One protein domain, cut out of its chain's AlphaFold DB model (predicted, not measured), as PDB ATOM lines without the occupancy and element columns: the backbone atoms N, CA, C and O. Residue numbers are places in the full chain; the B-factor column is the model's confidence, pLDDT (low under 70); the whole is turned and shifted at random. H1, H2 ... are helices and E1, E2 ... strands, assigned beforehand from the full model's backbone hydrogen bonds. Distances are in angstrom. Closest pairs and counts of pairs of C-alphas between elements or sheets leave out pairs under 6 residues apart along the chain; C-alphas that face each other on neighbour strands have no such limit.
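Overview. This is residues 2 to 74 and 155 to 160 of the 161 residues of the protein "4Fe-4S binding protein" of Bacteroidales bacterium (UniProt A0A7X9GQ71). A small ribbon of two antiparallel strands, E1 and E2, has the long helix H2 running along one face, while the short helix H1 lies beyond the other face; long stretches with no named element extend past them. The 79 printed residues run H1, E1, H2, E2, a mixed class with under half of the residues in named elements. The whole is loose, with a radius of gyration of the C-alphas of 15.0 A, and flat, spanning 44 by 33 by 16 A.

Along the chain. E1 is residues 14 to 17 and E2 residues 156 to 159. H2, residues 35 to 53, measures 27.2 A from C-alpha 35 at (307.843, 206.053, 240.511). H1 is residues 2 to 7, from C-alpha 2 at (287.662, 191.148, 250.795).

Arrangement. E1 and E2 are antiparallel at 173 degrees, with N 15 and O 158 within hydrogen-bond range at 2.8 A. The closest C-alphas of E1 and H2, Ser 14 and Thr 48, are 6.4 A apart; those of H2 and E2, Phe 44 and Met 157, 7.0 A. H1 and H2 are apart. In H1 and H2 every O i to N i+4 pair is within hydrogen-bond range.

Size, cuts and confidence. Residues 75 to 154 are not printed; C-alphas 74 and 155 are 24.6 A apart. The E1 to H2 link is long. No printed residue is under 70 in pLDDT.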
ATOM      1  N   ARG A   2     287.361 192.532 250.377       89.12
ATOM      2  CA  ARG A   2     287.662 191.148 250.795       89.12
ATOM      3  C   ARG A   2     286.408 190.279 250.927       89.12
ATOM      4  O   ARG A   2     286.337 189.243 250.294       89.12
ATOM      5  N   ASP A   3     285.404 190.734 251.673       88.81
ATOM      6  CA  ASP A   3     284.219 189.912 251.973       88.81
ATOM      7  C   ASP A   3     283.345 189.656 250.748       88.81
ATOM      8  O   ASP A   3     282.759 188.590 250.639       88.81
ATOM      9  N   ILE A   4     283.301 190.595 249.794       90.06
ATOM     10  CA  ILE A   4     282.613 190.382 248.511       90.06
ATOM     11  C   ILE A   4     283.354 189.305 247.716       90.06
ATOM     12  O   ILE A   4     282.726 188.400 247.181       90.06
ATOM     13  N   VAL A   5     284.684 189.383 247.660       90.94
ATOM     14  CA  VAL A   5     285.523 188.411 246.945       90.94
ATOM     15  C   VAL A   5     285.375 187.017 247.572       90.94
ATOM     16  O   VAL A   5     285.053 186.067 246.863       90.94
ATOM     17  N   SER A   6     285.480 186.908 248.898       89.00
ATOM     18  CA  SER A   6     285.292 185.647 249.627       89.00
ATOM     19  C   SER A   6     283.868 185.089 249.519       89.00
ATOM     20  O   SER A   6     283.704 183.884 249.363       89.00
ATOM     21  N   ALA A   7     282.833 185.937 249.534       90.81
ATOM     22  CA  ALA A   7     281.446 185.505 249.322       90.81
ATOM     23  C   ALA A   7     281.205 184.929 247.915       90.81
ATOM     24  O   ALA A   7     280.284 184.144 247.727       90.81
ATOM     25  N   ASN A   8     282.052 185.285 246.944       92.62
ATOM     26  CA  ASN A   8     282.060 184.706 245.599       92.62
ATOM     27  C   ASN A   8     283.070 183.548 245.466       92.62
ATOM     28  O   ASN A   8     283.515 183.248 244.364       92.62
ATOM     29  N   GLN A   9     283.436 182.906 246.583       90.50
ATOM     30  CA  GLN A   9     284.275 181.700 246.644       90.50
ATOM     31  C   GLN A   9     285.714 181.880 246.134       90.50
ATOM     32  O   GLN A   9     286.417 180.902 245.886       90.50
ATOM     33  N   PHE A  10     286.186 183.121 246.017       91.62
ATOM     34  CA  PHE A  10     287.589 183.393 245.731       91.62
ATOM     35  C   PHE A  10     288.416 183.370 247.019       91.62
ATOM     36  O   PHE A  10     288.067 184.009 248.020       91.62
ATOM     37  N   ALA A  11     289.561 182.693 246.964       91.12
ATOM     38  CA  ALA A  11     290.570 182.739 248.011       91.12
ATOM     39  C   ALA A  11     291.328 184.074 247.952       91.12
ATOM     40  O   ALA A  11     291.792 184.497 246.891       91.12
ATOM     41  N   VAL A  12     291.451 184.758 249.092       93.00
ATOM     42  CA  VAL A  12     292.109 186.070 249.171       93.00
ATOM     43  C   VAL A  12     293.465 185.921 249.852       93.00
ATOM     44  O   VAL A  12     293.547 185.925 251.076       93.00
ATOM     45  N   LEU A  13     294.520 185.820 249.044       94.25
ATOM     46  CA  LEU A  13     295.907 185.690 249.506       94.25
ATOM     47  C   LEU A  13     296.509 187.033 249.951       94.25
ATOM     48  O   LEU A  13     297.225 187.128 250.946       94.25
ATOM     49  N   SER A  14     296.224 188.096 249.203       95.56
ATOM     50  CA  SER A  14     296.765 189.427 249.458       95.56
ATOM     51  C   SER A  14     295.793 190.521 249.013       95.56
ATOM     52  O   SER A  14     294.865 190.292 248.235       95.56
ATOM     53  N   ALA A  15     295.981 191.728 249.537       95.88
ATOM     54  CA  ALA A  15     295.276 192.929 249.115       95.88
ATOM     55  C   ALA A  15     296.207 194.141 249.179       95.88
ATOM     56  O   ALA A  15     297.044 194.243 250.073       95.88
ATOM     57  N   GLY A  16     296.017 195.079 248.255       95.19
ATOM     58  CA  GLY A  16     296.775 196.322 248.194       95.19
ATOM     59  C   GLY A  16     295.865 197.535 248.033       95.19
ATOM     60  O   GLY A  16     294.815 197.466 247.388       95.19
ATOM     61  N   VAL A  17     296.271 198.653 248.623       95.31
ATOM     62  CA  VAL A  17     295.706 199.982 248.388       95.31
ATOM     63  C   VAL A  17     296.720 200.752 247.562       95.31
ATOM     64  O   VAL A  17     297.798 201.060 248.054       95.31
ATOM     65  N   PHE A  18     296.372 201.067 246.316       95.81
ATOM     66  CA  PHE A  18     297.234 201.808 245.397       95.81
ATOM     67  C   PHE A  18     296.684 203.206 245.153       95.81
ATOM     68  O   PHE A  18     295.468 203.418 245.124       95.81
ATOM     69  N   ILE A  19     297.587 204.164 244.977       95.12
ATOM     70  CA  ILE A  19     297.238 205.574 244.853       95.12
ATOM     71  C   ILE A  19     297.260 205.979 243.381       95.12
ATOM     72  O   ILE A  19     298.198 205.685 242.647       95.12
ATOM     73  N   GLY A  20     296.214 206.681 242.954       94.12
ATOM     74  CA  GLY A  20     296.105 207.227 241.609       94.12
ATOM     75  C   GLY A  20     295.442 208.596 241.614       94.12
ATOM     76  O   GLY A  20     294.745 208.971 242.562       94.12
ATOM     77  N   GLN A  21     295.655 209.344 240.539       94.12
ATOM     78  CA  GLN A  21     295.038 210.647 240.340       94.12
ATOM     79  C   GLN A  21     293.512 210.545 240.223       94.12
ATOM     80  O   GLN A  21     292.971 209.736 239.465       94.12
ATOM     81  N   HIS A  22     292.794 211.424 240.925       93.50
ATOM     82  CA  HIS A  22     291.334 211.423 240.916       93.50
ATOM     83  C   HIS A  22     290.765 211.900 239.566       93.50
ATOM     84  O   HIS A  22     291.028 213.021 239.127       93.50
ATOM     85  N   SER A  23     289.900 211.102 238.929       91.44
ATOM     86  CA  SER A  23     289.418 211.365 237.559       91.44
ATOM     87  C   SER A  23     288.526 212.608 237.418       91.44
ATOM     88  O   SER A  23     288.500 213.228 236.358       91.44
ATOM     89  N   ILE A  24     287.793 212.990 238.472       93.50
ATOM     90  CA  ILE A  24     286.927 214.191 238.479       93.50
ATOM     91  C   ILE A  24     287.671 215.421 239.019       93.50
ATOM     92  O   ILE A  24     287.377 216.547 238.634       93.50
ATOM     93  N   PHE A  25     288.654 215.212 239.897       93.75
ATOM     94  CA  PHE A  25     289.330 216.269 240.654       93.75
ATOM     95  C   PHE A  25     290.842 216.105 240.481       93.75
ATOM     96  O   PHE A  25     291.526 215.734 241.428       93.75
ATOM     97  N   PRO A  26     291.383 216.357 239.277       90.19
ATOM     98  CA  PRO A  26     292.728 215.918 238.892       90.19
ATOM     99  C   PRO A  26     293.876 216.508 239.724       90.19
ATOM    100  O   PRO A  26     294.989 216.010 239.637       90.19
ATOM    101  N   LYS A  27     293.630 217.538 240.548       90.69
ATOM    102  CA  LYS A  27     294.623 218.025 241.521       90.69
ATOM    103  C   LYS A  27     294.819 217.076 242.709       90.69
ATOM    104  O   LYS A  27     295.888 217.079 243.306       90.69
ATOM    105  N   THR A  28     293.818 216.270 243.057       94.12
ATOM    106  CA  THR A  28     293.940 215.263 244.117       94.12
ATOM    107  C   THR A  28     294.680 214.046 243.578       94.12
ATOM    108  O   THR A  28     294.213 213.398 242.639       94.12
ATOM    109  N   GLY A  29     295.835 213.747 244.174       93.19
ATOM    110  CA  GLY A  29     296.734 212.707 243.672       93.19
ATOM    111  C   GLY A  29     297.345 213.059 242.313       93.19
ATOM    112  O   GLY A  29     297.609 212.157 241.527       93.19
ATOM    113  N   ALA A  30     297.516 214.351 242.005       93.38
ATOM    114  CA  ALA A  30     298.135 214.780 240.753       93.38
ATOM    115  C   ALA A  30     299.496 214.099 240.550       93.38
ATOM    116  O   ALA A  30     300.289 214.024 241.488       93.38
ATOM    117  N   ASN A  31     299.759 213.635 239.326       93.56
ATOM    118  CA  ASN A  31     300.986 212.915 238.956       93.56
ATOM    119  C   ASN A  31     301.193 211.579 239.700       93.56
ATOM    120  O   ASN A  31     302.325 211.118 239.814       93.56
ATOM    121  N   ARG A  32     300.116 210.958 240.205       95.62
ATOM    122  CA  ARG A  32     300.134 209.619 240.815       95.62
ATOM    123  C   ARG A  32     299.378 208.617 239.919       95.62
ATOM    124  O   ARG A  32     298.310 208.974 239.405       95.62
ATOM    125  N   PRO A  33     299.848 207.371 239.747       96.75
ATOM    126  CA  PRO A  33     301.005 206.784 240.417       96.75
ATOM    127  C   PRO A  33     302.332 207.406 239.958       96.75
ATOM    128  O   PRO A  33     302.524 207.652 238.769       96.75
ATOM    129  N   ASP A  34     303.214 207.690 240.915       96.69
ATOM    130  CA  ASP A  34     304.593 208.117 240.665       96.69
ATOM    131  C   ASP A  34     305.553 206.914 240.709       96.69
ATOM    132  O   ASP A  34     305.138 205.772 240.916       96.69
ATOM    133  N   SER A  35     306.854 207.141 240.504       97.38
ATOM    134  CA  SER A  35     307.843 206.053 240.511       97.38
ATOM    135  C   SER A  35     307.844 205.255 241.820       97.38
ATOM    136  O   SER A  35     308.029 204.042 241.787       97.38
ATOM    137  N   SER A  36     307.601 205.905 242.963       96.69
ATOM    138  CA  SER A  36     307.548 205.232 244.266       96.69
ATOM    139  C   SER A  36     306.321 204.330 244.379       96.69
ATOM    140  O   SER A  36     306.423 203.213 244.890       96.69
ATOM    141  N   ASP A  37     305.165 204.769 243.873       97.50
ATOM    142  CA  ASP A  37     303.971 203.916 243.807       97.50
ATOM    143  C   ASP A  37     304.186 202.687 242.948       97.50
ATOM    144  O   ASP A  37     303.775 201.595 243.331       97.50
ATOM    145  N   LEU A  38     304.806 202.871 241.781       97.38
ATOM    146  CA  LEU A  38     305.033 201.786 240.835       97.38
ATOM    147  C   LEU A  38     305.994 200.750 241.419       97.38
ATOM    148  O   LEU A  38     305.703 199.560 241.343       97.38
ATOM    149  N   ILE A  39     307.069 201.194 242.081       97.56
ATOM    150  CA  ILE A  39     307.987 200.307 242.810       97.56
ATOM    151  C   ILE A  39     307.229 199.537 243.897       97.56
ATOM    152  O   ILE A  39     307.372 198.323 244.018       97.56
ATOM    153  N   THR A  40     306.372 200.219 244.657       97.38
ATOM    154  CA  THR A  40     305.602 199.588 245.738       97.38
ATOM    155  C   THR A  40     304.576 198.582 245.194       97.38
ATOM    156  O   THR A  40     304.378 197.517 245.776       97.38
ATOM    157  N   ALA A  41     303.943 198.881 244.057       97.50
ATOM    158  CA  ALA A  41     303.019 197.975 243.379       97.50
ATOM    159  C   ALA A  41     303.724 196.750 242.791       97.50
ATOM    160  O   ALA A  41     303.209 195.637 242.908       97.50
ATOM    161  N   GLN A  42     304.911 196.938 242.214       98.19
ATOM    162  CA  GLN A  42     305.735 195.833 241.743       98.19
ATOM    163  C   GLN A  42     306.146 194.929 242.908       98.19
ATOM    164  O   GLN A  42     305.931 193.720 242.845       98.19
ATOM    165  N   HIS A  43     306.635 195.516 244.002       98.00
ATOM    166  CA  HIS A  43     307.016 194.768 245.196       98.00
ATOM    167  C   HIS A  43     305.837 193.979 245.789       98.00
ATOM    168  O   HIS A  43     305.987 192.815 246.154       98.00
ATOM    169  N   PHE A  44     304.633 194.563 245.822       98.00
ATOM    170  CA  PHE A  44     303.423 193.841 246.223       98.00
ATOM    171  C   PHE A  44     303.154 192.610 245.344       98.00
ATOM    172  O   PHE A  44     302.782 191.550 245.859       98.00
ATOM    173  N   GLY A  45     303.346 192.735 244.029       97.88
ATOM    174  CA  GLY A  45     303.220 191.622 243.090       97.88
ATOM    175  C   GLY A  45     304.250 190.520 243.345       97.88
ATOM    176  O   GLY A  45     303.887 189.346 243.384       97.88
ATOM    177  N   GLU A  46     305.508 190.892 243.585       98.19
ATOM    178  CA  GLU A  46     306.602 189.960 243.895       98.19
ATOM    179  C   GLU A  46     306.335 189.181 245.190       98.19
ATOM    180  O   GLU A  46     306.384 187.953 245.188       98.19
ATOM    181  N   VAL A  47     305.957 189.870 246.272       97.25
ATOM    182  CA  VAL A  47     305.632 189.223 247.555       97.25
ATOM    183  C   VAL A  47     304.387 188.345 247.435       97.25
ATOM    184  O   VAL A  47     304.349 187.246 247.983       97.25
ATOM    185  N   THR A  48     303.367 188.795 246.696       96.44
ATOM    186  CA  THR A  48     302.167 187.984 246.440       96.44
ATOM    187  C   THR A  48     302.520 186.704 245.687       96.44
ATOM    188  O   THR A  48     302.015 185.642 246.037       96.44
ATOM    189  N   LYS A  49     303.405 186.789 244.686       97.19
ATOM    190  CA  LYS A  49     303.885 185.625 243.939       97.19
ATOM    191  C   LYS A  49     304.630 184.646 244.849       97.19
ATOM    192  O   LYS A  49     304.281 183.474 244.849       97.19
ATOM    193  N   MET A  50     305.590 185.125 245.643       96.31
ATOM    194  CA  MET A  50     306.335 184.275 246.585       96.31
ATOM    195  C   MET A  50     305.384 183.548 247.540       96.31
ATOM    196  O   MET A  50     305.429 182.330 247.662       96.31
ATOM    197  N   LYS A  51     304.440 184.283 248.137       93.62
ATOM    198  CA  LYS A  51     303.438 183.701 249.035       93.62
ATOM    199  C   LYS A  51     302.562 182.665 248.353       93.62
ATOM    200  O   LYS A  51     302.203 181.693 249.001       93.62
ATOM    201  N   LEU A  52     302.202 182.882 247.087       94.25
ATOM    202  CA  LEU A  52     301.405 181.942 246.305       94.25
ATOM    203  C   LEU A  52     302.175 180.640 246.058       94.25
ATOM    204  O   LEU A  52     301.595 179.570 246.192       94.25
ATOM    205  N   GLU A  53     303.464 180.736 245.726       95.00
ATOM    206  CA  GLU A  53     304.349 179.585 245.492       95.00
ATOM    207  C   GLU A  53     304.596 178.763 246.770       95.00
ATOM    208  O   GLU A  53     304.818 177.558 246.690       95.00
ATOM    209  N   GLU A  54     304.501 179.386 247.948       92.56
ATOM    210  CA  GLU A  54     304.589 178.717 249.253       92.56
ATOM    211  C   GLU A  54     303.304 177.965 249.652       92.56
ATOM    212  O   GLU A  54     303.339 177.147 250.575       92.56
ATOM    213  N   GLN A  55     302.162 178.218 248.996       90.38
ATOM    214  CA  GLN A  55     300.907 177.543 249.339       90.38
ATOM    215  C   GLN A  55     300.800 176.185 248.646       90.38
ATOM    216  O   GLN A  55     300.748 176.096 247.421       90.38
ATOM    217  N   SER A  56     300.658 175.120 249.436       89.44
ATOM    218  CA  SER A  56     300.297 173.793 248.922       89.44
ATOM    219  C   SER A  56     298.815 173.686 248.548       89.44
ATOM    220  O   SER A  56     298.457 172.895 247.677       89.44
ATOM    221  N   GLU A  57     297.948 174.485 249.179       89.75
ATOM    222  CA  GLU A  57     296.509 174.505 248.928       89.75
ATOM    223  C   GLU A  57     295.923 175.914 249.129       89.75
ATOM    224  O   GLU A  57     296.263 176.617 250.077       89.75
ATOM    225  N   LEU A  58     295.011 176.333 248.243       88.31
ATOM    226  CA  LEU A  58     294.390 177.670 248.275       88.31
ATOM    227  C   LEU A  58     292.983 177.684 248.889       88.31
ATOM    228  O   LEU A  58     292.407 178.752 249.088       88.31
ATOM    229  N   SER A  59     292.411 176.513 249.169       85.50
ATOM    230  CA  SER A  59     291.047 176.371 249.691       85.50
ATOM    231  C   SER A  59     290.921 176.840 251.147       85.50
ATOM    232  O   SER A  59     289.833 177.230 251.566       85.50
ATOM    233  N   ASN A  60     292.030 176.854 251.898       83.69
ATOM    234  CA  ASN A  60     292.051 177.138 253.332       83.69
ATOM    235  C   ASN A  60     293.066 178.231 253.713       83.69
ATOM    236  O   ASN A  60     293.842 178.084 254.658       83.69
ATOM    237  N   LEU A  61     293.089 179.333 252.957       86.88
ATOM    238  CA  LEU A  61     293.961 180.460 253.283       86.88
ATOM    239  C   LEU A  61     293.475 181.214 254.532       86.88
ATOM    240  O   LEU A  61     292.283 181.532 254.635       86.88
ATOM    241  N   PRO A  62     294.388 181.598 255.443       86.50
ATOM    242  CA  PRO A  62     294.070 182.463 256.569       86.50
ATOM    243  C   PRO A  62     293.467 183.790 256.112       86.50
ATOM    244  O   PRO A  62     293.927 184.436 255.166       86.50
ATOM    245  N   GLN A  63     292.416 184.224 256.805       85.12
ATOM    246  CA  GLN A  63     291.692 185.425 256.420       85.12
ATOM    247  C   GLN A  63     292.548 186.682 256.631       85.12
ATOM    248  O   GLN A  63     292.921 187.025 257.752       85.12
ATOM    249  N   ILE A  64     292.770 187.450 255.563       91.25
ATOM    250  CA  ILE A  64     293.487 188.728 255.660       91.25
ATOM    251  C   ILE A  64     292.647 189.806 256.349       91.25
ATOM    252  O   ILE A  64     291.448 189.941 256.087       91.25
ATOM    253  N   LYS A  65     293.258 190.639 257.196       90.38
ATOM    254  CA  LYS A  65     292.592 191.803 257.806       90.38
ATOM    255  C   LYS A  65     292.819 193.050 256.954       90.38
ATOM    256  O   LYS A  65     293.879 193.658 257.019       90.38
ATOM    257  N   VAL A  66     291.805 193.454 256.190       91.75
ATOM    258  CA  VAL A  66     291.852 194.658 255.340       91.75
ATOM    259  C   VAL A  66     291.127 195.813 256.025       91.75
ATOM    260  O   VAL A  66     290.039 195.631 256.573       91.75
ATOM    261  N   LYS A  67     291.711 197.016 255.981       90.94
ATOM    262  CA  LYS A  67     291.061 198.238 256.479       90.94
ATOM    263  C   LYS A  67     289.810 198.563 255.653       90.94
ATOM    264  O   LYS A  67     289.786 198.395 254.436       90.94
ATOM    265  N   GLY A  68     288.771 199.078 256.303       86.75
ATOM    266  CA  GLY A  68     287.537 199.478 255.632       86.75
ATOM    267  C   GLY A  68     286.383 199.662 256.608       86.75
ATOM    268  O   GLY A  68     286.438 199.188 257.738       86.75
ATOM    269  N   ASN A  69     285.344 200.362 256.157       87.94
ATOM    270  CA  ASN A  69     284.107 200.513 256.915       87.94
ATOM    271  C   ASN A  69     283.086 199.472 256.453       87.94
ATOM    272  O   ASN A  69     282.927 199.261 255.250       87.94
ATOM    273  N   PHE A  70     282.381 198.890 257.420       83.38
ATOM    274  CA  PHE A  70     281.331 197.901 257.214       83.38
ATOM    275  C   PHE A  70     280.062 198.332 257.957       83.38
ATOM    276  O   PHE A  70     280.176 198.758 259.108       83.38
ATOM    277  N   PRO A  71     278.870 198.233 257.338       87.75
ATOM    278  CA  PRO A  71     278.607 197.785 255.962       87.75
ATOM    279  C   PRO A  71     279.130 198.761 254.888       87.75
ATOM    280  O   PRO A  71     279.378 199.940 255.159       87.75
ATOM    281  N   TYR A  72     279.319 198.267 253.657       87.50
ATOM    282  CA  TYR A  72     279.714 199.113 252.527       87.50
ATOM    283  C   TYR A  72     278.632 200.159 252.237       87.50
ATOM    284  O   TYR A  72     277.438 199.875 252.301       87.50
ATOM    285  N   LYS A  73     279.052 201.379 251.893       88.94
ATOM    286  CA  LYS A  73     278.123 202.448 251.514       88.94
ATOM    287  C   LYS A  73     277.545 202.174 250.128       88.94
ATOM    288  O   LYS A  73     278.300 201.885 249.202       88.94
ATOM    289  N   GLU A  74     276.237 202.354 249.977       87.44
ATOM    290  CA  GLU A  74     275.588 202.325 248.667       87.44
ATOM    291  C   GLU A  74     276.121 203.445 247.767       87.44
ATOM    292  O   GLU A  74     276.215 204.613 248.169       87.44
ATOM    293  N   PRO A 155     300.756 203.820 249.585       95.50
ATOM    294  CA  PRO A 155     300.163 202.506 249.400       95.50
ATOM    295  C   PRO A 155     300.204 201.655 250.679       95.50
ATOM    296  O   PRO A 155     301.136 201.751 251.475       95.50
ATOM    297  N   GLU A 156     299.214 200.781 250.861       95.25
ATOM    298  CA  GLU A 156     299.133 199.868 252.011       95.25
ATOM    299  C   GLU A 156     298.929 198.428 251.547       95.25
ATOM    300  O   GLU A 156     298.060 198.182 250.711       95.25
ATOM    301  N   MET A 157     299.679 197.482 252.117       95.06
ATOM    302  CA  MET A 157     299.640 196.069 251.723       95.06
ATOM    303  C   MET A 157     299.188 195.177 252.874       95.06
ATOM    304  O   MET A 157     299.546 195.393 254.030       95.06
ATOM    305  N   PHE A 158     298.414 194.153 252.535       95.00
ATOM    306  CA  PHE A 158     297.849 193.181 253.457       95.00
ATOM    307  C   PHE A 158     298.079 191.789 252.873       95.00
ATOM    308  O   PHE A 158     297.740 191.544 251.718       95.00
ATOM    309  N   TYR A 159     298.624 190.875 253.666       92.69
ATOM    310  CA  TYR A 159     298.909 189.506 253.242       92.69
ATOM    311  C   TYR A 159     298.272 188.514 254.209       92.69
ATOM    312  O   TYR A 159     298.052 188.850 255.376       92.69
ATOM    313  N   SER A 160     297.986 187.303 253.734       84.06
ATOM    314  CA  SER A 160     297.691 186.179 254.618       84.06
ATOM    315  C   SER A 160     298.978 185.767 255.328       84.06
ATOM    316  O   SER A 160     300.064 185.740 254.723       84.06
TER     317      SER A 160